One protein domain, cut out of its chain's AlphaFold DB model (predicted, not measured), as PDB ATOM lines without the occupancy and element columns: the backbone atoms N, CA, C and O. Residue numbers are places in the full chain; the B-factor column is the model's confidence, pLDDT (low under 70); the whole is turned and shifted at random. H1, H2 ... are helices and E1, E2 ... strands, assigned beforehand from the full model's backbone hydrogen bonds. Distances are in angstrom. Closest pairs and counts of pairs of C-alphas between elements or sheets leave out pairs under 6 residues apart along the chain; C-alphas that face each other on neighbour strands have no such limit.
ATOM      1  N   GLU A   2     -47.167  76.177  17.876       83.62
ATOM      2  CA  GLU A   2     -46.071  75.325  18.369       83.62
ATOM      3  C   GLU A   2     -44.753  75.564  17.640       83.62
ATOM      4  O   GLU A   2     -43.699  75.585  18.263       83.62
ATOM      5  N   GLU A   3     -44.809  75.871  16.347       84.06
ATOM      6  CA  GLU A   3     -43.641  76.217  15.541       84.06
ATOM      7  C   GLU A   3     -42.930  77.446  16.110       84.06
ATOM      8  O   GLU A   3     -41.707  77.489  16.138       84.06
ATOM      9  N   LYS A   4     -43.674  78.429  16.637       86.69
ATOM     10  CA  LYS A   4     -43.072  79.601  17.289       86.69
ATOM     11  C   LYS A   4     -42.387  79.228  18.604       86.69
ATOM     12  O   LYS A   4     -41.331  79.778  18.890       86.69
ATOM     13  N   GLN A   5     -42.970  78.311  19.382       89.94
ATOM     14  CA  GLN A   5     -42.358  77.818  20.625       89.94
ATOM     15  C   GLN A   5     -41.072  77.043  20.327       89.94
ATOM     16  O   GLN A   5     -40.063  77.258  20.988       89.94
ATOM     17  N   LEU A   6     -41.088  76.198  19.293       90.75
ATOM     18  CA  LEU A   6     -39.916  75.451  18.854       90.75
ATOM     19  C   LEU A   6     -38.815  76.374  18.315       90.75
ATOM     20  O   LEU A   6     -37.659  76.225  18.697       90.75
ATOM     21  N   LEU A   7     -39.161  77.354  17.473       89.19
ATOM     22  CA  LEU A   7     -38.200  78.341  16.972       89.19
ATOM     23  C   LEU A   7     -37.558  79.140  18.113       89.19
ATOM     24  O   LEU A   7     -36.347  79.328  18.097       89.19
ATOM     25  N   ALA A   8     -38.348  79.573  19.099       92.31
ATOM     26  CA  ALA A   8     -37.832  80.271  20.274       92.31
ATOM     27  C   ALA A   8     -36.865  79.386  21.076       92.31
ATOM     28  O   ALA A   8     -35.739  79.801  21.314       92.31
ATOM     29  N   ALA A   9     -37.244  78.141  21.383       94.00
ATOM     30  CA  ALA A   9     -36.380  77.210  22.112       94.00
ATOM     31  C   ALA A   9     -35.059  76.916  21.375       94.00
ATOM     32  O   ALA A   9     -34.004  76.832  21.997       94.00
ATOM     33  N   LEU A  10     -35.095  76.797  20.042       91.62
ATOM     34  CA  LEU A  10     -33.894  76.629  19.219       91.62
ATOM     35  C   LEU A  10     -32.985  77.869  19.278       91.62
ATOM     36  O   LEU A  10     -31.769  77.722  19.377       91.62
ATOM     37  N   ILE A  11     -33.560  79.075  19.239       91.31
ATOM     38  CA  ILE A  11     -32.813  80.337  19.380       91.31
ATOM     39  C   ILE A  11     -32.192  80.448  20.777       91.31
ATOM     40  O   ILE A  11     -31.013  80.784  20.886       91.31
ATOM     41  N   ASP A  12     -32.946  80.117  21.825       93.88
ATOM     42  CA  ASP A  12     -32.473  80.135  23.214       93.88
ATOM     43  C   ASP A  12     -31.338  79.120  23.442       93.88
ATOM     44  O   ASP A  12     -30.401  79.391  24.192       93.88
ATOM     45  N   ALA A  13     -31.353  77.993  22.720       89.81
ATOM     46  CA  ALA A  13     -30.259  77.018  22.677       89.81
ATOM     47  C   ALA A  13     -29.046  77.468  21.825       89.81
ATOM     48  O   ALA A  13     -28.093  76.706  21.637       89.81
ATOM     49  N   GLY A  14     -29.060  78.693  21.285       89.38
ATOM     50  CA  GLY A  14     -27.977  79.265  20.480       89.38
ATOM     51  C   GLY A  14     -27.948  78.809  19.018       89.38
ATOM     52  O   GLY A  14     -26.971  79.066  18.310       89.38
ATOM     53  N   LEU A  15     -29.000  78.139  18.541       90.25
ATOM     54  CA  LEU A  15     -29.124  77.703  17.151       90.25
ATOM     55  C   LEU A  15     -29.734  78.815  16.286       90.25
ATOM     56  O   LEU A  15     -30.380  79.746  16.765       90.25
ATOM     57  N   ARG A  16     -29.542  78.719  14.967       87.75
ATOM     58  CA  ARG A  16     -30.114  79.652  13.983       87.75
ATOM     59  C   ARG A  16     -31.142  78.923  13.116       87.75
ATOM     60  O   ARG A  16     -30.806  78.525  12.001       87.75
ATOM     61  N   PRO A  17     -32.362  78.678  13.623       87.56
ATOM     62  CA  PRO A  17     -33.363  77.954  12.861       87.56
ATOM     63  C   PRO A  17     -33.921  78.819  11.725       87.56
ATOM     64  O   PRO A  17     -34.107  80.028  11.874       87.56
ATOM     65  N   ALA A  18     -34.246  78.183  10.604       83.44
ATOM     66  CA  ALA A  18     -34.964  78.800   9.497       83.44
ATOM     67  C   ALA A  18     -36.070  77.847   9.018       83.44
ATOM     68  O   ALA A  18     -35.826  76.642   8.927       83.44
ATOM     69  N   PRO A  19     -37.282  78.344   8.709       80.19
ATOM     70  CA  PRO A  19     -38.314  77.519   8.097       80.19
ATOM     71  C   PRO A  19     -37.848  76.951   6.753       80.19
ATOM     72  O   PRO A  19     -37.305  77.678   5.923       80.19
ATOM     73  N   PHE A  20     -38.122  75.669   6.516       76.62
ATOM     74  CA  PHE A  20     -37.858  74.994   5.245       76.62
ATOM     75  C   PHE A  20     -39.181  74.480   4.655       76.62
ATOM     76  O   PHE A  20     -39.602  73.364   4.969       76.62
ATOM     77  N   PRO A  21     -39.911  75.296   3.870       69.00
ATOM     78  CA  PRO A  21     -41.186  74.865   3.318       69.00
ATOM     79  C   PRO A  21     -40.981  73.773   2.248       69.00
ATOM     80  O   PRO A  21     -40.063  73.906   1.437       69.00
ATOM     81  N   PRO A  22     -41.859  72.749   2.162       58.69
ATOM     82  CA  PRO A  22     -41.749  71.618   1.222       58.69
ATOM     83  C   PRO A  22     -41.750  71.930  -0.291       58.69
ATOM     84  O   PRO A  22     -41.861  71.017  -1.099       58.69
ATOM     85  N   GLY A  23     -41.630  73.193  -0.698       57.34
ATOM     86  CA  GLY A  23     -41.495  73.618  -2.094       57.34
ATOM     87  C   GLY A  23     -40.556  74.811  -2.282       57.34
ATOM     88  O   GLY A  23     -40.557  75.412  -3.349       57.34
ATOM     89  N   ALA A  24     -39.787  75.194  -1.253       58.91
ATOM     90  CA  ALA A  24     -38.938  76.386  -1.318       58.91
ATOM     91  C   ALA A  24     -37.783  76.232  -2.312       58.91
ATOM     92  O   ALA A  24     -37.380  77.214  -2.928       58.91
ATOM     93  N   LEU A  25     -37.228  75.022  -2.441       57.50
ATOM     94  CA  LEU A  25     -36.051  74.756  -3.259       57.50
ATOM     95  C   LEU A  25     -36.087  73.317  -3.797       57.50
ATOM     96  O   LEU A  25     -36.436  72.407  -3.039       57.50
ATOM     97  N   PRO A  26     -35.688  73.073  -5.060       65.81
ATOM     98  CA  PRO A  26     -35.371  71.721  -5.501       65.81
ATOM     99  C   PRO A  26     -34.214  71.187  -4.646       65.81
ATOM    100  O   PRO A  26     -33.232  71.895  -4.421       65.81
ATOM    101  N   LEU A  27     -34.348  69.960  -4.141       69.00
ATOM    102  CA  LEU A  27     -33.293  69.279  -3.395       69.00
ATOM    103  C   LEU A  27     -32.406  68.517  -4.379       69.00
ATOM    104  O   LEU A  27     -32.877  67.609  -5.064       69.00
ATOM    105  N   ALA A  28     -31.127  68.883  -4.451       68.94
ATOM    106  CA  ALA A  28     -30.152  68.096  -5.193       68.94
ATOM    107  C   ALA A  28     -29.959  66.724  -4.524       68.94
ATOM    108  O   ALA A  28     -29.717  66.638  -3.323       68.94
ATOM    109  N   LEU A  29     -30.041  65.649  -5.313       68.19
ATOM    110  CA  LEU A  29     -29.709  64.285  -4.870       68.19
ATOM    111  C   LEU A  29     -28.224  63.950  -5.079       68.19
ATOM    112  O   LEU A  29     -27.750  62.906  -4.641       68.19
ATOM    113  N   THR A  30     -27.495  64.823  -5.775       66.38
ATOM    114  CA  THR A  30     -26.067  64.684  -6.058       66.38
ATOM    115  C   THR A  30     -25.252  65.619  -5.170       66.38
ATOM    116  O   THR A  30     -25.643  66.779  -5.005       66.38
ATOM    117  N   PRO A  31     -24.088  65.183  -4.660       57.62
ATOM    118  CA  PRO A  31     -23.164  66.071  -3.967       57.62
ATOM    119  C   PRO A  31     -22.703  67.203  -4.900       57.62
ATOM    120  O   PRO A  31     -22.120  66.943  -5.951       57.62
ATOM    121  N   GLY A  32     -22.958  68.456  -4.516       57.31
ATOM    122  CA  GLY A  32     -22.463  69.644  -5.218       57.31
ATOM    123  C   GLY A  32     -23.530  70.712  -5.471       57.31
ATOM    124  O   GLY A  32     -24.525  70.466  -6.143       57.31
ATOM    125  N   GLY A  33     -23.281  71.927  -4.971       56.09
ATOM    126  CA  GLY A  33     -23.938  73.155  -5.443       56.09
ATOM    127  C   GLY A  33     -25.003  73.787  -4.541       56.09
ATOM    128  O   GLY A  33     -25.437  74.895  -4.847       56.09
ATOM    129  N   GLN A  34     -25.403  73.163  -3.429       58.69
ATOM    130  CA  GLN A  34     -26.447  73.714  -2.555       58.69
ATOM    131  C   GLN A  34     -25.984  73.769  -1.096       58.69
ATOM    132  O   GLN A  34     -25.519  72.774  -0.545       58.69
ATOM    133  N   ALA A  35     -26.105  74.945  -0.471       60.28
ATOM    134  CA  ALA A  35     -25.938  75.086   0.971       60.28
ATOM    135  C   ALA A  35     -27.133  74.410   1.653       60.28
ATOM    136  O   ALA A  35     -28.265  74.883   1.554       60.28
ATOM    137  N   LEU A  36     -26.881  73.273   2.290       63.78
ATOM    138  CA  LEU A  36     -27.894  72.473   2.967       63.78
ATOM    139  C   LEU A  36     -27.824  72.715   4.474       63.78
ATOM    140  O   LEU A  36     -26.749  73.026   4.997       63.78
ATOM    141  N   PRO A  37     -28.944  72.575   5.198       72.56
ATOM    142  CA  PRO A  37     -28.900  72.638   6.645       72.56
ATOM    143  C   PRO A  37     -28.066  71.469   7.185       72.56
ATOM    144  O   PRO A  37     -28.167  70.339   6.703       72.56
ATOM    145  N   HIS A  38     -27.275  71.731   8.225       83.12
ATOM    146  CA  HIS A  38     -26.567  70.678   8.962       83.12
ATOM    147  C   HIS A  38     -27.541  69.714   9.653       83.12
ATOM    148  O   HIS A  38     -27.240  68.533   9.813       83.12
ATOM    149  N   LEU A  39     -28.716  70.219  10.043       90.25
ATOM    150  CA  LEU A  39     -29.752  69.459  10.722       90.25
ATOM    151  C   LEU A  39     -31.145  69.901  10.257       90.25
ATOM    152  O   LEU A  39     -31.438  71.095  10.188       90.25
ATOM    153  N   LEU A  40     -32.002  68.926   9.961       91.25
ATOM    154  CA  LEU A  40     -33.409  69.094   9.610       91.25
ATOM    155  C   LEU A  40     -34.291  68.485  10.707       91.25
ATOM    156  O   LEU A  40     -34.106  67.331  11.079       91.25
ATOM    157  N   ILE A  41     -35.273  69.242  11.193       93.75
ATOM    158  CA  ILE A  41     -36.298  68.755  12.128       93.75
ATOM    159  C   ILE A  41     -37.592  68.552  11.340       93.75
ATOM    160  O   ILE A  41     -38.126  69.516  10.790       93.75
ATOM    161  N   ASP A  42     -38.102  67.321  11.270       93.31
ATOM    162  CA  ASP A  42     -39.359  67.043  10.571       93.31
ATOM    163  C   ASP A  42     -40.553  67.564  11.372       93.31
ATOM    164  O   ASP A  42     -40.841  67.112  12.480       93.31
ATOM    165  N   ARG A  43     -41.263  68.521  10.778       91.88
ATOM    166  CA  ARG A  43     -42.544  69.055  11.256       91.88
ATOM    167  C   ARG A  43     -43.598  69.087  10.147       91.88
ATOM    168  O   ARG A  43     -44.595  69.795  10.264       91.88
ATOM    169  N   GLY A  44     -43.368  68.389   9.032       88.38
ATOM    170  CA  GLY A  44     -44.317  68.396   7.922       88.38
ATOM    171  C   GLY A  44     -45.615  67.682   8.307       88.38
ATOM    172  O   GLY A  44     -45.598  66.715   9.048       88.38
ATOM    173  N   GLN A  45     -46.759  68.093   7.771       86.00
ATOM    174  CA  GLN A  45     -47.991  67.297   7.924       86.00
ATOM    175  C   GLN A  45     -48.216  66.389   6.710       86.00
ATOM    176  O   GLN A  45     -48.569  65.221   6.847       86.00
ATOM    177  N   ASN A  46     -47.852  66.852   5.510       87.50
ATOM    178  CA  ASN A  46     -47.804  65.999   4.324       87.50
ATOM    179  C   ASN A  46     -46.672  64.960   4.465       87.50
ATOM    180  O   ASN A  46     -45.490  65.298   4.349       87.50
ATOM    181  N   ARG A  47     -47.036  63.704   4.761       88.00
ATOM    182  CA  ARG A  47     -46.084  62.608   5.017       88.00
ATOM    183  C   ARG A  47     -45.392  62.112   3.759       88.00
ATOM    184  O   ARG A  47     -44.206  61.817   3.818       88.00
ATOM    185  N   VAL A  48     -46.074  62.136   2.615       85.81
ATOM    186  CA  VAL A  48     -45.472  61.773   1.324       85.81
ATOM    187  C   VAL A  48     -44.338  62.740   0.979       85.81
ATOM    188  O   VAL A  48     -43.212  62.316   0.727       85.81
ATOM    189  N   ALA A  49     -44.607  64.048   1.040       85.56
ATOM    190  CA  ALA A  49     -43.604  65.068   0.742       85.56
ATOM    191  C   ALA A  49     -42.432  65.035   1.734       85.56
ATOM    192  O   ALA A  49     -41.273  65.094   1.330       85.56
ATOM    193  N   ALA A  50     -42.708  64.906   3.032       88.25
ATOM    194  CA  ALA A  50     -41.638  64.875   4.022       88.25
ATOM    195  C   ALA A  50     -40.806  63.598   3.971       88.25
ATOM    196  O   ALA A  50     -39.596  63.687   4.127       88.25
ATOM    197  N   ALA A  51     -41.403  62.433   3.705       89.19
ATOM    198  CA  ALA A  51     -40.642  61.203   3.519       89.19
ATOM    199  C   ALA A  51     -39.650  61.338   2.353       89.19
ATOM    200  O   ALA A  51     -38.495  60.920   2.473       89.19
ATOM    201  N   ALA A  52     -40.066  61.981   1.256       87.62
ATOM    202  CA  ALA A  52     -39.187  62.287   0.131       87.62
ATOM    203  C   ALA A  52     -38.065  63.267   0.524       87.62
ATOM    204  O   ALA A  52     -36.895  62.993   0.259       87.62
ATOM    205  N   ILE A  53     -38.396  64.364   1.218       86.44
ATOM    206  CA  ILE A  53     -37.419  65.362   1.692       86.44
ATOM    207  C   ILE A  53     -36.412  64.736   2.660       86.44
ATOM    208  O   ILE A  53     -35.212  64.900   2.478       86.44
ATOM    209  N   LEU A  54     -36.878  63.978   3.654       88.88
ATOM    210  CA  LEU A  54     -36.030  63.288   4.625       88.88
ATOM    211  C   LEU A  54     -35.086  62.305   3.936       88.88
ATOM    212  O   LEU A  54     -33.911  62.235   4.283       88.88
ATOM    213  N   THR A  55     -35.581  61.567   2.940       88.94
ATOM    214  CA  THR A  55     -34.754  60.645   2.153       88.94
ATOM    215  C   THR A  55     -33.659  61.398   1.398       88.94
ATOM    216  O   THR A  55     -32.493  61.022   1.494       88.94
ATOM    217  N   ALA A  56     -34.009  62.491   0.714       85.62
ATOM    218  CA  ALA A  56     -33.047  63.330   0.002       85.62
ATOM    219  C   ALA A  56     -32.006  63.949   0.953       85.62
ATOM    220  O   ALA A  56     -30.809  63.837   0.706       85.62
ATOM    221  N   CYS A  57     -32.445  64.529   2.073       84.31
ATOM    222  CA  CYS A  57     -31.577  65.125   3.091       84.31
ATOM    223  C   CYS A  57     -30.607  64.108   3.706       84.31
ATOM    224  O   CYS A  57     -29.429  64.408   3.873       84.31
ATOM    225  N   ARG A  58     -31.057  62.882   3.992       86.62
ATOM    226  CA  ARG A  58     -30.161  61.824   4.484       86.62
ATOM    227  C   ARG A  58     -29.135  61.402   3.435       86.62
ATOM    228  O   ARG A  58     -27.977  61.204   3.784       86.62
ATOM    229  N   ALA A  59     -29.534  61.299   2.165       84.69
ATOM    230  CA  ALA A  59     -28.639  60.891   1.076       84.69
ATOM    231  C   ALA A  59     -27.449  61.851   0.878       84.69
ATOM    232  O   ALA A  59     -26.387  61.434   0.427       84.69
ATOM    233  N   ILE A  60     -27.622  63.121   1.247       79.56
ATOM    234  CA  ILE A  60     -26.605  64.179   1.150       79.56
ATOM    235  C   ILE A  60     -25.949  64.513   2.502       79.56
ATOM    236  O   ILE A  60     -25.198  65.482   2.592       79.56
ATOM    237  N   GLY A  61     -26.206  63.713   3.546       82.62
ATOM    238  CA  GLY A  61     -25.529  63.808   4.845       82.62
ATOM    239  C   GLY A  61     -26.129  64.800   5.849       82.62
ATOM    240  O   GLY A  61     -25.516  65.051   6.883       82.62
ATOM    241  N   THR A  62     -27.314  65.364   5.598       86.00
ATOM    242  CA  THR A  62     -28.017  66.184   6.598       86.00
ATOM    243  C   THR A  62     -28.506  65.299   7.747       86.00
ATOM    244  O   THR A  62     -29.185  64.293   7.528       86.00
ATOM    245  N   ILE A  63     -28.223  65.708   8.987       89.81
ATOM    246  CA  ILE A  63     -28.762  65.060  10.188       89.81
ATOM    247  C   ILE A  63     -30.272  65.292  10.224       89.81
ATOM    248  O   ILE A  63     -30.723  66.432  10.126       89.81
ATOM    249  N   THR A  64     -31.074  64.245  10.401       92.50
ATOM    250  CA  THR A  64     -32.530  64.387  10.518       92.50
ATOM    251  C   THR A  64     -33.011  64.045  11.927       92.50
ATOM    252  O   THR A  64     -32.641  63.016  12.493       92.50
ATOM    253  N   LEU A  65     -33.832  64.923  12.509       96.25
ATOM    254  CA  LEU A  65     -34.631  64.639  13.698       96.25
ATOM    255  C   LEU A  65     -36.070  64.384  13.252       96.25
ATOM    256  O   LEU A  65     -36.813  65.319  12.953       96.25
ATOM    257  N   ASP A  66     -36.445  63.115  13.175       96.00
ATOM    258  CA  ASP A  66     -37.746  62.668  12.681       96.00
ATOM    259  C   ASP A  66     -38.226  61.417  13.430       96.00
ATOM    260  O   ASP A  66     -37.569  60.934  14.355       96.00
ATOM    261  N   ALA A  67     -39.381  60.890  13.035       96.69
ATOM    262  CA  ALA A  67     -40.019  59.750  13.685       96.69
ATOM    263  C   ALA A  67     -39.499  58.371  13.228       96.69
ATOM    264  O   ALA A  67     -40.164  57.354  13.439       96.69
ATOM    265  N   GLY A  68     -38.340  58.314  12.571       95.75
ATOM    266  CA  GLY A  68     -37.728  57.079  12.101       95.75
ATOM    267  C   GLY A  68     -38.614  56.368  11.080       95.75
ATOM    268  O   GLY A  68     -39.037  56.963  10.085       95.75
ATOM    269  N   LEU A  69     -38.930  55.094  11.322       95.12
ATOM    270  CA  LEU A  69     -39.848  54.328  10.469       95.12
ATOM    271  C   LEU A  69     -41.234  54.981  10.350       95.12
ATOM    272  O   LEU A  69     -41.803  55.001   9.257       95.12
ATOM    273  N   ALA A  70     -41.746  55.584  11.428       94.69
ATOM    274  CA  ALA A  70     -43.059  56.228  11.416       94.69
ATOM    275  C   ALA A  70     -43.095  57.492  10.535       94.69
ATOM    276  O   ALA A  70     -44.165  57.872  10.059       94.69
ATOM    277  N   ALA A  71     -41.946  58.110  10.230       93.38
ATOM    278  CA  ALA A  71     -41.879  59.312   9.391       93.38
ATOM    279  C   ALA A  71     -42.417  59.089   7.964       93.38
ATOM    280  O   ALA A  71     -42.873  60.032   7.319       93.38
ATOM    281  N   ARG A  72     -42.415  57.835   7.485       90.06
ATOM    282  CA  ARG A  72     -42.963  57.451   6.173       90.06
ATOM    283  C   ARG A  72     -44.492  57.486   6.121       90.06
ATOM    284  O   ARG A  72     -45.055  57.491   5.033       90.06
ATOM    285  N   GLY A  73     -45.155  57.512   7.277       89.25
ATOM    286  CA  GLY A  73     -46.609  57.433   7.369       89.25
ATOM    287  C   GLY A  73     -47.170  56.053   7.016       89.25
ATOM    288  O   GLY A  73     -48.320  55.978   6.602       89.25
ATOM    289  N   ASP A  74     -46.380  54.990   7.168       91.88
ATOM    290  CA  ASP A  74     -46.768  53.601   6.893       91.88
ATOM    291  C   ASP A  74     -46.989  52.841   8.214       91.88
ATOM    292  O   ASP A  74     -46.033  52.457   8.897       91.88
ATOM    293  N   THR A 159     -59.092  53.900  26.833       93.12
ATOM    294  CA  THR A 159     -57.987  54.579  27.523       93.12
ATOM    295  C   THR A 159     -56.705  54.458  26.722       93.12
ATOM    296  O   THR A 159     -56.182  53.355  26.532       93.12
ATOM    297  N   ARG A 160     -56.193  55.607  26.278       93.06
ATOM    298  CA  ARG A 160     -54.960  55.713  25.506       93.06
ATOM    299  C   ARG A 160     -54.155  56.921  25.968       93.06
ATOM    300  O   ARG A 160     -54.740  57.966  26.238       93.06
ATOM    301  N   TRP A 161     -52.837  56.785  26.029       94.69
ATOM    302  CA  TRP A 161     -51.901  57.868  26.310       94.69
ATOM    303  C   TRP A 161     -50.986  58.061  25.108       94.69
ATOM    304  O   TRP A 161     -50.126  57.216  24.850       94.69
ATOM    305  N   PRO A 162     -51.121  59.176  24.380       94.62
ATOM    306  CA  PRO A 162     -50.076  59.644  23.489       94.62
ATOM    307  C   PRO A 162     -48.888  60.085  24.346       94.62
ATOM    308  O   PRO A 162     -49.007  61.013  25.151       94.62
ATOM    309  N   VAL A 163     -47.751  59.413  24.203       97.31
ATOM    310  CA  VAL A 163     -46.503  59.739  24.898       97.31
ATOM    311  C   VAL A 163     -45.531  60.313  23.881       97.31
ATOM    312  O   VAL A 163     -45.073  59.612  22.983       97.31
ATOM    313  N   ILE A 164     -45.226  61.601  24.008       97.75
ATOM    314  CA  ILE A 164     -44.242  62.283  23.174       97.75
ATOM    315  C   ILE A 164     -42.861  61.931  23.708       97.75
ATOM    316  O   ILE A 164     -42.538  62.223  24.863       97.75
ATOM    317  N   VAL A 165     -42.049  61.324  22.853       98.31
ATOM    318  CA  VAL A 165     -40.682  60.911  23.151       98.31
ATOM    319  C   VAL A 165     -39.728  61.712  22.273       98.31
ATOM    320  O   VAL A 165     -39.920  61.820  21.058       98.31
ATOM    321  N   VAL A 166     -38.700  62.284  22.896       98.25
ATOM    322  CA  VAL A 166     -37.650  63.062  22.234       98.25
ATOM    323  C   VAL A 166     -36.301  62.501  22.659       98.25
ATOM    324  O   VAL A 166     -36.018  62.385  23.847       98.25
ATOM    325  N   GLY A 167     -35.473  62.109  21.693       97.31
ATOM    326  CA  GLY A 167     -34.140  61.563  21.960       97.31
ATOM    327  C   GLY A 167     -34.151  60.276  22.793       97.31
ATOM    328  O   GLY A 167     -33.185  60.013  23.500       97.31
ATOM    329  N   GLY A 168     -35.235  59.498  22.731       97.12
ATOM    330  CA  GLY A 168     -35.417  58.280  23.526       97.12
ATOM    331  C   GLY A 168     -35.932  58.505  24.952       97.12
ATOM    332  O   GLY A 168     -36.033  57.541  25.701       97.12
ATOM    333  N   VAL A 169     -36.277  59.740  25.330       97.25
ATOM    334  CA  VAL A 169     -36.827  60.076  26.653       97.25
ATOM    335  C   VAL A 169     -38.263  60.567  26.510       97.25
ATOM    336  O   VAL A 169     -38.547  61.435  25.680       97.25
ATOM    337  N   ALA A 170     -39.189  60.030  27.304       97.50
ATOM    338  CA  ALA A 170     -40.561  60.526  27.335       97.50
ATOM    339  C   ALA A 170     -40.617  61.918  27.984       97.50
ATOM    340  O   ALA A 170     -40.261  62.094  29.149       97.50
ATOM    341  N   VAL A 171     -41.084  62.915  27.231       97.19
ATOM    342  CA  VAL A 171     -41.046  64.329  27.642       97.19
ATOM    343  C   VAL A 171     -42.411  64.879  28.018       97.19
ATOM    344  O   VAL A 171     -42.526  65.704  28.924       97.19
ATOM    345  N   ALA A 172     -43.460  64.429  27.338       96.12
ATOM    346  CA  ALA A 172     -44.806  64.933  27.538       96.12
ATOM    347  C   ALA A 172     -45.843  63.874  27.175       96.12
ATOM    348  O   ALA A 172     -45.563  62.921  26.451       96.12
ATOM    349  N   THR A 173     -47.059  64.058  27.660       95.25
ATOM    350  CA  THR A 173     -48.193  63.205  27.325       95.25
ATOM    351  C   THR A 173     -49.466  64.027  27.228       95.25
ATOM    352  O   THR A 173     -49.562  65.107  27.812       95.25
ATOM    353  N   MET A 174     -50.446  63.537  26.480       87.94
ATOM    354  CA  MET A 174     -51.806  64.067  26.549       87.94
ATOM    355  C   MET A 174     -52.625  63.208  27.510       87.94
ATOM    356  O   MET A 174     -52.471  61.986  27.525       87.94
ATOM    357  N   SER A 175     -53.484  63.839  28.315       76.31
ATOM    358  CA  SER A 175     -54.407  63.103  29.183       76.31
ATOM    359  C   SER A 175     -55.247  62.148  28.340       76.31
ATOM    360  O   SER A 175     -55.823  62.557  27.331       76.31
ATOM    361  N   GLY A 176     -55.313  60.881  28.749       68.50
ATOM    362  CA  GLY A 176     -56.184  59.913  28.093       68.50
ATOM    363  C   GLY A 176     -57.657  60.283  28.260       68.50
ATOM    364  O   GLY A 176     -58.001  61.103  29.113       68.50
ATOM    365  N   ALA A 177     -58.542  59.659  27.480       67.06
ATOM    366  CA  ALA A 177     -59.979  59.961  27.498       67.06
ATOM    367  C   ALA A 177     -60.615  59.862  28.901       67.06
ATOM    368  O   ALA A 177     -61.595  60.542  29.187       67.06
ATOM    369  N   THR A 178     -60.042  59.043  29.788       72.00
ATOM    370  CA  THR A 178     -60.500  58.849  31.170       72.00
ATOM    371  C   THR A 178     -59.888  59.831  32.177       72.00
ATOM    372  O   THR A 178     -60.233  59.788  33.355       72.00
ATOM    373  N   GLY A 179     -58.978  60.713  31.749       76.38
ATOM    374  CA  GLY A 179     -58.249  61.635  32.630       76.38
ATOM    375  C   GLY A 179     -57.225  60.949  33.539       76.38
ATOM    376  O   GLY A 179     -56.683  61.578  34.445       76.38
ATOM    377  N   GLU A 180     -56.959  59.663  33.314       82.25
ATOM    378  CA  GLU A 180     -56.021  58.894  34.120       82.25
ATOM    379  C   GLU A 180     -54.565  59.338  33.918       82.25
ATOM    380  O   GLU A 180     -54.144  59.584  32.778       82.25
ATOM    381  N   PRO A 181     -53.760  59.372  34.999       87.88
ATOM    382  CA  PRO A 181     -52.344  59.690  34.903       87.88
ATOM    383  C   PRO A 181     -51.600  58.629  34.088       87.88
ATOM    384  O   PRO A 181     -51.949  57.448  34.110       87.88
ATOM    385  N   LEU A 182     -50.538  59.053  33.400       91.69
ATOM    386  CA  LEU A 182     -49.680  58.162  32.624       91.69
ATOM    387  C   LEU A 182     -49.010  57.113  33.535       91.69
ATOM    388  O   LEU A 182     -48.249  57.489  34.432       91.69
ATOM    389  N   PRO A 183     -49.221  55.804  33.303       93.88
ATOM    390  CA  PRO A 183     -48.525  54.761  34.052       93.88
ATOM    391  C   PRO A 183     -47.013  54.748  33.775       93.88
ATOM    392  O   PRO A 183     -46.586  54.945  32.638       93.88
ATOM    393  N   ALA A 184     -46.191  54.408  34.775       94.44
ATOM    394  CA  ALA A 184     -44.734  54.296  34.603       94.44
ATOM    395  C   ALA A 184     -44.342  53.292  33.502       94.44
ATOM    396  O   ALA A 184     -43.508  53.599  32.656       94.44
ATOM    397  N   LEU A 185     -45.023  52.143  33.442       95.94
ATOM    398  CA  LEU A 185     -44.807  51.146  32.391       95.94
ATOM    399  C   LEU A 185     -45.188  51.669  30.992       95.94
ATOM    400  O   LEU A 185     -44.548  51.306  30.012       95.94
ATOM    401  N   ALA A 186     -46.192  52.549  30.875       96.38
ATOM    402  CA  ALA A 186     -46.533  53.166  29.589       96.38
ATOM    403  C   ALA A 186     -45.388  54.053  29.082       96.38
ATOM    404  O   ALA A 186     -45.061  54.028  27.897       96.38
ATOM    405  N   ARG A 187     -44.745  54.793  29.994       96.06
ATOM    406  CA  ARG A 187     -43.554  55.597  29.695       96.06
ATOM    407  C   ARG A 187     -42.410  54.725  29.169       96.06
ATOM    408  O   ARG A 187     -41.868  55.014  28.110       96.06
ATOM    409  N   GLU A 188     -42.092  53.640  29.872       97.38
ATOM    410  CA  GLU A 188     -41.017  52.708  29.493       97.38
ATOM    411  C   GLU A 188     -41.284  52.024  28.145       97.38
ATOM    412  O   GLU A 188     -40.390  51.931  27.304       97.38
ATOM    413  N   LEU A 189     -42.529  51.600  27.899       98.06
ATOM    414  CA  LEU A 189     -42.934  51.022  26.616       98.06
ATOM    415  C   LEU A 189     -42.805  52.024  25.463       98.06
ATOM    416  O   LEU A 189     -42.362  51.649  24.376       98.06
ATOM    417  N   ALA A 190     -43.166  53.290  25.687       98.25
ATOM    418  CA  ALA A 190     -43.012  54.339  24.688       98.25
ATOM    419  C   ALA A 190     -41.534  54.591  24.354       98.25
ATOM    420  O   ALA A 190     -41.170  54.643  23.180       98.25
ATOM    421  N   GLU A 191     -40.671  54.685  25.369       98.06
ATOM    422  CA  GLU A 191     -39.222  54.841  25.196       98.06
ATOM    423  C   GLU A 191     -38.631  53.650  24.415       98.06
ATOM    424  O   GLU A 191     -37.956  53.852  23.403       98.06
ATOM    425  N   ALA A 192     -38.982  52.411  24.780       98.31
ATOM    426  CA  ALA A 192     -38.543  51.205  24.071       98.31
ATOM    427  C   ALA A 192     -39.011  51.167  22.602       98.31
ATOM    428  O   ALA A 192     -38.232  50.827  21.708       98.31
ATOM    429  N   ALA A 193     -40.255  51.571  22.325       98.44
ATOM    430  CA  ALA A 193     -40.779  51.650  20.963       98.44
ATOM    431  C   ALA A 193     -39.968  52.613  20.083       98.44
ATOM    432  O   ALA A 193     -39.745  52.326  18.906       98.44
ATOM    433  N   THR A 194     -39.471  53.726  20.633       98.12
ATOM    434  CA  THR A 194     -38.661  54.672  19.845       98.12
ATOM    435  C   THR A 194     -37.313  54.118  19.415       98.12
ATOM    436  O   THR A 194     -36.877  54.420  18.303       98.12
ATOM    437  N   VAL A 195     -36.695  53.258  20.233       97.25
ATOM    438  CA  VAL A 195     -35.456  52.556  19.871       97.25
ATOM    439  C   VAL A 195     -35.705  51.663  18.658       97.25
ATOM    440  O   VAL A 195     -34.979  51.760  17.671       97.25
ATOM    441  N   THR A 196     -36.779  50.869  18.685       97.88
ATOM    442  CA  THR A 196     -37.175  50.001  17.563       97.88
ATOM    443  C   THR A 196     -37.468  50.789  16.288       97.88
ATOM    444  O   THR A 196     -37.103  50.364  15.194       97.88
ATOM    445  N   LEU A 197     -38.125  51.947  16.406       97.62
ATOM    446  CA  LEU A 197     -38.470  52.777  15.252       97.62
ATOM    447  C   LEU A 197     -37.295  53.617  14.733       97.62
ATOM    448  O   LEU A 197     -37.400  54.161  13.633       97.62
ATOM    449  N   GLY A 198     -36.207  53.748  15.499       97.25
ATOM    450  CA  GLY A 198     -35.120  54.685  15.207       97.25
ATOM    451  C   GLY A 198     -35.584  56.146  15.241       97.25
ATOM    452  O   GLY A 198     -35.113  56.962  14.450       97.25
ATOM    453  N   ALA A 199     -36.553  56.464  16.102       97.94
ATOM    454  CA  ALA A 199     -37.202  57.767  16.142       97.94
ATOM    455  C   ALA A 199     -36.454  58.754  17.051       97.94
ATOM    456  O   ALA A 199     -36.177  58.469  18.214       97.94
ATOM    457  N   ALA A 200     -36.178  59.950  16.535       97.94
ATOM    458  CA  ALA A 200     -35.658  61.069  17.313       97.94
ATOM    459  C   ALA A 200     -36.782  61.868  17.987       97.94
ATOM    460  O   ALA A 200     -36.601  62.337  19.107       97.94
ATOM    461  N   ILE A 201     -37.918  62.043  17.303       97.75
ATOM    462  CA  ILE A 201     -39.102  62.762  17.796       97.75
ATOM    463  C   ILE A 201     -40.339  62.017  17.297       97.75
ATOM    464  O   ILE A 201     -40.526  61.892  16.090       97.75
ATOM    465  N   VAL A 202     -41.182  61.522  18.200       97.56
ATOM    466  CA  VAL A 202     -42.403  60.777  17.846       97.56
ATOM    467  C   VAL A 202     -43.387  60.799  19.015       97.56
ATOM    468  O   VAL A 202     -42.969  60.922  20.166       97.56
ATOM    469  N   ALA A 203     -44.686  60.669  18.747       96.62
ATOM    470  CA  ALA A 203     -45.636  60.250  19.776       96.62
ATOM    471  C   ALA A 203     -45.935  58.761  19.638       96.62
ATOM    472  O   ALA A 203     -46.339  58.306  18.571       96.62
ATOM    473  N   ILE A 204     -45.766  58.019  20.725       97.62
ATOM    474  CA  ILE A 204     -46.162  56.618  20.824       97.62
ATOM    475  C   ILE A 204     -47.487  56.555  21.569       97.62
ATOM    476  O   ILE A 204     -47.597  57.040  22.694       97.62
ATOM    477  N   GLU A 205     -48.501  55.975  20.943       96.00
ATOM    478  CA  GLU A 205     -49.800  55.779  21.568       96.00
ATOM    479  C   GLU A 205     -49.774  54.471  22.354       96.00
ATOM    480  O   GLU A 205     -49.635  53.391  21.781       96.00
ATOM    481  N   ILE A 206     -49.888  54.566  23.676       97.38
ATOM    482  CA  ILE A 206     -50.011  53.407  24.560       97.38
ATOM    483  C   ILE A 206     -51.475  53.242  24.926       97.38
ATOM    484  O   ILE A 206     -52.095  54.183  25.414       97.38
ATOM    485  N   ALA A 207     -52.031  52.052  24.735       96.00
ATOM    486  CA  ALA A 207     -53.404  51.754  25.108       96.00
ATOM    487  C   ALA A 207     -53.468  50.762  26.264       96.00
ATOM    488  O   ALA A 207     -52.601  49.897  26.407       96.00
ATOM    489  N   ARG A 208     -54.532  50.865  27.065       95.06
ATOM    490  CA  ARG A 208     -54.899  49.815  28.014       95.06
ATOM    491  C   ARG A 208     -55.898  48.856  27.381       95.06
ATOM    492  O   ARG A 208     -56.943  49.284  26.897       95.06
ATOM    493  N   VAL A 209     -55.573  47.573  27.441       94.31
ATOM    494  CA  VAL A 209     -56.427  46.440  27.069       94.31
ATOM    495  C   VAL A 209     -56.498  45.459  28.243       94.31
ATOM    496  O   VAL A 209     -55.746  45.598  29.209       94.31
ATOM    497  N   ASP A 210     -57.362  44.447  28.166       91.62
ATOM    498  CA  ASP A 210     -57.552  43.475  29.257       91.62
ATOM    499  C   ASP A 210     -56.253  42.750  29.647       91.62
ATOM    500  O   ASP A 210     -56.005  42.487  30.821       91.62
ATOM    501  N   ALA A 211     -55.385  42.482  28.668       91.06
ATOM    502  CA  ALA A 211     -54.089  41.836  28.877       91.06
ATOM    503  C   ALA A 211     -52.993  42.773  29.432       91.06
ATOM    504  O   ALA A 211     -51.894  42.306  29.731       91.06
ATOM    505  N   GLY A 212     -53.253  44.079  29.561       95.31
ATOM    506  CA  GLY A 212     -52.298  45.064  30.074       95.31
ATOM    507  C   GLY A 212     -52.103  46.273  29.159       95.31
ATOM    508  O   GLY A 212     -53.026  46.736  28.492       95.31
ATOM    509  N   LEU A 213     -50.891  46.831  29.168       97.50
ATOM    510  CA  LEU A 213     -50.527  47.975  28.329       97.50
ATOM    511  C   LEU A 213     -49.883  47.504  27.030       97.50
ATOM    512  O   LEU A 213     -49.015  46.632  27.042       97.50
ATOM    513  N   VAL A 214     -50.286  48.116  25.922       98.19
ATOM    514  CA  VAL A 214     -49.798  47.786  24.581       98.19
ATOM    515  C   VAL A 214     -49.423  49.041  23.809       98.19
ATOM    516  O   VAL A 214     -50.034  50.096  23.985       98.19
ATOM    517  N   VAL A 215     -48.448  48.921  22.911       98.12
ATOM    518  CA  VAL A 215     -48.154  49.941  21.905       98.12
ATOM    519  C   VAL A 215     -49.235  49.863  20.831       98.12
ATOM    520  O   VAL A 215     -49.306  48.902  20.068       98.12
ATOM    521  N   TRP A 216     -50.105  50.862  20.791       96.75
ATOM    522  CA  TRP A 216     -51.267  50.895  19.912       96.75
ATOM    523  C   TRP A 216     -50.910  51.410  18.516       96.75
ATOM    524  O   TRP A 216     -51.152  50.726  17.522       96.75
ATOM    525  N   ASP A 217     -50.266  52.574  18.432       94.88
ATOM    526  CA  ASP A 217     -49.873  53.228  17.178       94.88
ATOM    527  C   ASP A 217     -48.712  54.217  17.415       94.88
ATOM    528  O   ASP A 217     -48.251  54.389  18.548       94.88
ATOM    529  N   ALA A 218     -48.219  54.854  16.353       95.12
ATOM    530  CA  ALA A 218     -47.232  55.925  16.430       95.12
ATOM    531  C   ALA A 218     -47.593  57.094  15.501       95.12
ATOM    532  O   ALA A 218     -47.834  56.914  14.308       95.12
ATOM    533  N   ALA A 219     -47.546  58.314  16.032       93.31
ATOM    534  CA  ALA A 219     -47.763  59.543  15.280       93.31
ATOM    535  C   ALA A 219     -46.429  60.246  14.998       93.31
ATOM    536  O   ALA A 219     -45.698  60.639  15.911       93.31
ATOM    537  N   ALA A 220     -46.127  60.424  13.709       93.69
ATOM    538  CA  ALA A 220     -44.836  60.936  13.254       93.69
ATOM    539  C   ALA A 220     -44.572  62.395  13.648       93.69
ATOM    540  O   ALA A 220     -43.447  62.756  13.976       93.69
ATOM    541  N   VAL A 221     -45.599  63.244  13.604       92.81
ATOM    542  CA  VAL A 221     -45.470  64.675  13.904       92.81
ATOM    543  C   VAL A 221     -46.424  65.015  15.036       92.81
ATOM    544  O   VAL A 221     -47.547  65.446  14.780       92.81
ATOM    545  N   PRO A 222     -46.012  64.790  16.296       91.62
ATOM    546  CA  PRO A 222     -46.871  65.084  17.426       91.62
ATOM    547  C   PRO A 222     -47.141  66.584  17.515       91.62
ATOM    548  O   PRO A 222     -46.220  67.410  17.437       91.62
ATOM    549  N   GLU A 223     -48.409  66.921  17.700       91.00
ATOM    550  CA  GLU A 223     -48.823  68.199  18.264       91.00
ATOM    551  C   GLU A 223     -48.577  68.159  19.777       91.00
ATOM    552  O   GLU A 223     -48.742  67.127  20.426       91.00
ATOM    553  N   PHE A 224     -48.122  69.271  20.343       92.31
ATOM    554  CA  PHE A 224     -47.736  69.367  21.750       92.31
ATOM    555  C   PHE A 224     -48.258  70.620  22.450       92.31
ATOM    556  O   PHE A 224     -47.953  70.838  23.619       92.31
ATOM    557  N   ARG A 225     -49.093  71.430  21.791       89.00
ATOM    558  CA  ARG A 225     -49.715  72.616  22.400       89.00
ATOM    559  C   ARG A 225     -50.492  72.296  23.670       89.00
ATOM    560  O   ARG A 225     -50.509  73.108  24.587       89.00
ATOM    561  N   GLN A 226     -51.178  71.158  23.667       87.44
ATOM    562  CA  GLN A 226     -52.023  70.692  24.767       87.44
ATOM    563  C   GLN A 226     -51.355  69.568  25.575       87.44
ATOM    564  O   GLN A 226     -51.981  68.985  26.455       87.44
ATOM    565  N   ALA A 227     -50.092  69.248  25.280       91.38
ATOM    566  CA  ALA A 227     -49.379  68.201  25.990       91.38
ATOM    567  C   ALA A 227     -48.943  68.688  27.377       91.38
ATOM    568  O   ALA A 227     -48.491  69.819  27.556       91.38
ATOM    569  N   THR A 228     -49.054  67.800  28.357       92.31
ATOM    570  CA  THR A 228     -48.578  68.011  29.722       92.31
ATOM    571  C   THR A 228     -47.171  67.444  29.842       92.31
ATOM    572  O   THR A 228     -46.931  66.295  29.470       92.31
ATOM    573  N   ALA A 229     -46.229  68.243  30.343       93.38
ATOM    574  CA  ALA A 229     -44.861  67.791  30.563       93.38
ATOM    575  C   ALA A 229     -44.815  66.695  31.642       93.38
ATOM    576  O   ALA A 229     -45.477  66.802  32.673       93.38
ATOM    577  N   ILE A 230     -44.026  65.648  31.399       92.62
ATOM    578  CA  ILE A 230     -43.769  64.574  32.373       92.62
ATOM    579  C   ILE A 230     -42.649  64.993  33.337       92.62
ATOM    580  O   ILE A 230     -42.665  64.634  34.512       92.62
ATOM    581  N   GLY A 231     -41.676  65.760  32.837       87.44
ATOM    582  CA  GLY A 231     -40.533  66.262  33.595       87.44
ATOM    583  C   GLY A 231     -40.408  67.784  33.534       87.44
ATOM    584  O   GLY A 231     -41.378  68.505  33.321       87.44
ATOM    585  N   SER A 232     -39.182  68.277  33.710       85.00
ATOM    586  CA  SER A 232     -38.874  69.713  33.730       85.00
ATOM    587  C   SER A 232     -38.781  70.360  32.346       85.00
ATOM    588  O   SER A 232     -38.872  71.581  32.240       85.00
ATOM    589  N   HIS A 233     -38.573  69.568  31.293       88.56
ATOM    590  CA  HIS A 233     -38.380  70.082  29.941       88.56
ATOM    591  C   HIS A 233     -39.710  70.136  29.194       88.56
ATOM    592  O   HIS A 233     -40.477  69.172  29.176       88.56
ATOM    593  N   SER A 234     -39.961  71.263  28.527       94.31
ATOM    594  CA  SER A 234     -40.998  71.316  27.498       94.31
ATOM    595  C   SER A 234     -40.571  70.486  26.282       94.31
ATOM    596  O   SER A 234     -39.376  70.280  26.055       94.31
ATOM    597  N   VAL A 235     -41.529  70.066  25.448       95.75
ATOM    598  CA  VAL A 235     -41.221  69.371  24.183       95.75
ATOM    599  C   VAL A 235     -40.281  70.211  23.310       95.75
ATOM    600  O   VAL A 235     -39.312  69.688  22.771       95.75
ATOM    601  N   ALA A 236     -40.521  71.522  23.212       95.94
ATOM    602  CA  ALA A 236     -39.687  72.430  22.427       95.94
ATOM    603  C   ALA A 236     -38.245  72.505  22.959       95.94
ATOM    604  O   ALA A 236     -37.301  72.439  22.173       95.94
ATOM    605  N   THR A 237     -38.077  72.591  24.283       95.94
ATOM    606  CA  THR A 237     -36.761  72.610  24.939       95.94
ATOM    607  C   THR A 237     -36.009  71.304  24.692       95.94
ATOM    608  O   THR A 237     -34.877  71.341  24.222       95.94
ATOM    609  N   ALA A 238     -36.660  70.157  24.897       97.38
ATOM    610  CA  ALA A 238     -36.038  68.852  24.685       97.38
ATOM    611  C   ALA A 238     -35.603  68.639  23.223       97.38
ATOM    612  O   ALA A 238     -34.538  68.084  22.954       97.38
ATOM    613  N   VAL A 239     -36.401  69.107  22.253       96.88
ATOM    614  CA  VAL A 239     -36.029  69.046  20.831       96.88
ATOM    615  C   VAL A 239     -34.826  69.944  20.532       96.88
ATOM    616  O   VAL A 239     -33.948  69.544  19.766       96.88
ATOM    617  N   ALA A 240     -34.760  71.135  21.130       96.56
ATOM    618  CA  ALA A 240     -33.640  72.052  20.939       96.56
ATOM    619  C   ALA A 240     -32.330  71.504  21.528       96.56
ATOM    620  O   ALA A 240     -31.296  71.543  20.859       96.56
ATOM    621  N   GLU A 241     -32.386  70.920  22.724       96.38
ATOM    622  CA  GLU A 241     -31.253  70.242  23.363       96.38
ATOM    623  C   GLU A 241     -30.770  69.051  22.531       96.38
ATOM    624  O   GLU A 241     -29.572  68.909  22.281       96.38
ATOM    625  N   LEU A 242     -31.697  68.234  22.016       96.81
ATOM    626  CA  LEU A 242     -31.357  67.134  21.117       96.81
ATOM    627  C   LEU A 242     -30.676  67.640  19.838       96.81
ATOM    628  O   LEU A 242     -29.678  67.063  19.404       96.81
ATOM    629  N   ALA A 243     -31.188  68.714  19.234       95.31
ATOM    630  CA  ALA A 243     -30.599  69.304  18.035       95.31
ATOM    631  C   ALA A 243     -29.172  69.808  18.287       95.31
ATOM    632  O   ALA A 243     -28.271  69.513  17.500       95.31
ATOM    633  N   GLN A 244     -28.951  70.507  19.403       94.81
ATOM    634  CA  GLN A 244     -27.624  70.961  19.808       94.81
ATOM    635  C   GLN A 244     -26.674  69.774  20.015       94.81
ATOM    636  O   GLN A 244     -25.595  69.749  19.424       94.81
ATOM    637  N   ALA A 245     -27.100  68.755  20.768       95.06
ATOM    638  CA  ALA A 245     -26.289  67.574  21.048       95.06
ATOM    639  C   ALA A 245     -25.861  66.837  19.767       95.06
ATOM    640  O   ALA A 245     -24.699  66.447  19.637       95.06
ATOM    641  N   ARG A 246     -26.767  66.678  18.789       92.94
ATOM    642  CA  ARG A 246     -26.441  66.041  17.500       92.94
ATOM    643  C   ARG A 246     -25.450  66.858  16.674       92.94
ATOM    644  O   ARG A 246     -24.547  66.275  16.080       92.94
ATOM    645  N   LEU A 247     -25.590  68.183  16.654       91.12
ATOM    646  CA  LEU A 247     -24.660  69.067  15.947       91.12
ATOM    647  C   LEU A 247     -23.262  69.051  16.579       91.12
ATOM    648  O   LEU A 247     -22.270  68.991  15.855       91.12
ATOM    649  N   THR A 248     -23.170  69.061  17.909       90.19
ATOM    650  CA  THR A 248     -21.888  68.960  18.618       90.19
ATOM    651  C   THR A 248     -21.218  67.610  18.368       90.19
ATOM    652  O   THR A 248     -20.031  67.572  18.049       90.19
ATOM    653  N   ALA A 249     -21.966  66.505  18.443       87.44
ATOM    654  CA  ALA A 249     -21.425  65.170  18.189       87.44
ATOM    655  C   ALA A 249     -20.799  65.055  16.786       87.44
ATOM    656  O   ALA A 249     -19.686  64.547  16.658       87.44
ATOM    657  N   GLU A 250     -21.453  65.602  15.755       81.56
ATOM    658  CA  GLU A 250     -20.927  65.579  14.383       81.56
ATOM    659  C   GLU A 250     -19.638  66.399  14.231       81.56
ATOM    660  O   GLU A 250     -18.711  65.976  13.546       81.56
TER     661      GLU A 250
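Overview. This is residues 2 to 74 and 159 to 250 of the 280 residues of an uncharacterized protein of Chloroflexia bacterium (UniProt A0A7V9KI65). A strongly twisted sheet of four strands, E4, E3, E5 and E6, curls round helix H4, and farther along the longest axis lies a small lobe of H2 with the short strands E1 and E2. H5 reaches from the large sheet, on the face opposite to H4, to the small sheet; H1 packs on H5, and H3 sits between H2 and H4. The printed part has 165 residues, with the named elements in the order H1 E1 H2 E2 H3 E3 E4 H4 E5 E6 H5, of mixed class; the large sheet is antiparallel, the small one parallel. The whole is compact, with a radius of gyration of the C-alphas of 16.3 A, but elongated, spanning 56 by 33 by 27 A.

Arrangement. H1, residues 2 to 12, touches H5, residues 235 to 250, through residues 236 to 240 of H5 alone; they run the same way at a steep tilt of 48 degrees, and their closest C-alphas, Leu 6 and Ala 236, are 4.7 A apart. E1, residues 39 to 41, H2, residues 47 to 59, and E2, residues 63 to 65, form a strand-helix-strand unit, two parallel neighbour strands with a helix between them in the chain, its crossover right-handed; N 40 and O 63 are 2.8 A apart, within hydrogen-bond range. H3, residues 68 to 72, touches H2, with C-alphas Ala 51 and Arg 72 closest at 5.1 A. E3, residues 160 to 166, and E4, residues 169 to 173, form a hairpin, with N 164 and O 172 2.8 A apart. H4, residues 184 to 197, only just touches H3, with 3 pairs of C-alphas within 8 A, the closest Leu 69 and Leu 197 at 5.2 A. E5, residues 201 to 209, is the antiparallel neighbour of E3, with N 163 and O 204 2.8 A apart; E4, H4 and E5 form a split strand-helix-strand unit, with E3 between its strands and a left-handed crossover. E6, residues 212 to 219, forms a hairpin with E5, with N 205 and O 217 2.9 A apart. With H4 and H5 on its two faces, the sheet E4 E3 E5 E6 makes three layers; H5 lies over E3 at a height over the sheet of 9.0 A. Every O i to N i+4 pair is within hydrogen-bond range in H1, H2, H4 and H5; in H3 it is 0 of 1, with 2 of 2 O i to N i+3 pairs.

Along the chain. H1 begins at C-alpha 2, (-46.071, 75.325, 18.369), and is 15.2 A long; H2 is 18.0 A and H4 20.4 A. E3 is 19.1 A long, E5 25.5 A and E6 21.2 A. H5, 22.9 A long, ends at C-alpha 250, (-20.927, 65.579, 14.383).

Size, cuts and confidence. The two C-alphas farthest apart, those of Gly 33 and Asp 210, are 56.7 A apart. Residues 75 to 158 are not printed, and C-alphas 74 and 159 are 23.5 A apart across the cut. The links H1 to E1 and E6 to H5 are long. Confidence is low, with pLDDT under 70, at residues 21 to 36 and 176 to 177.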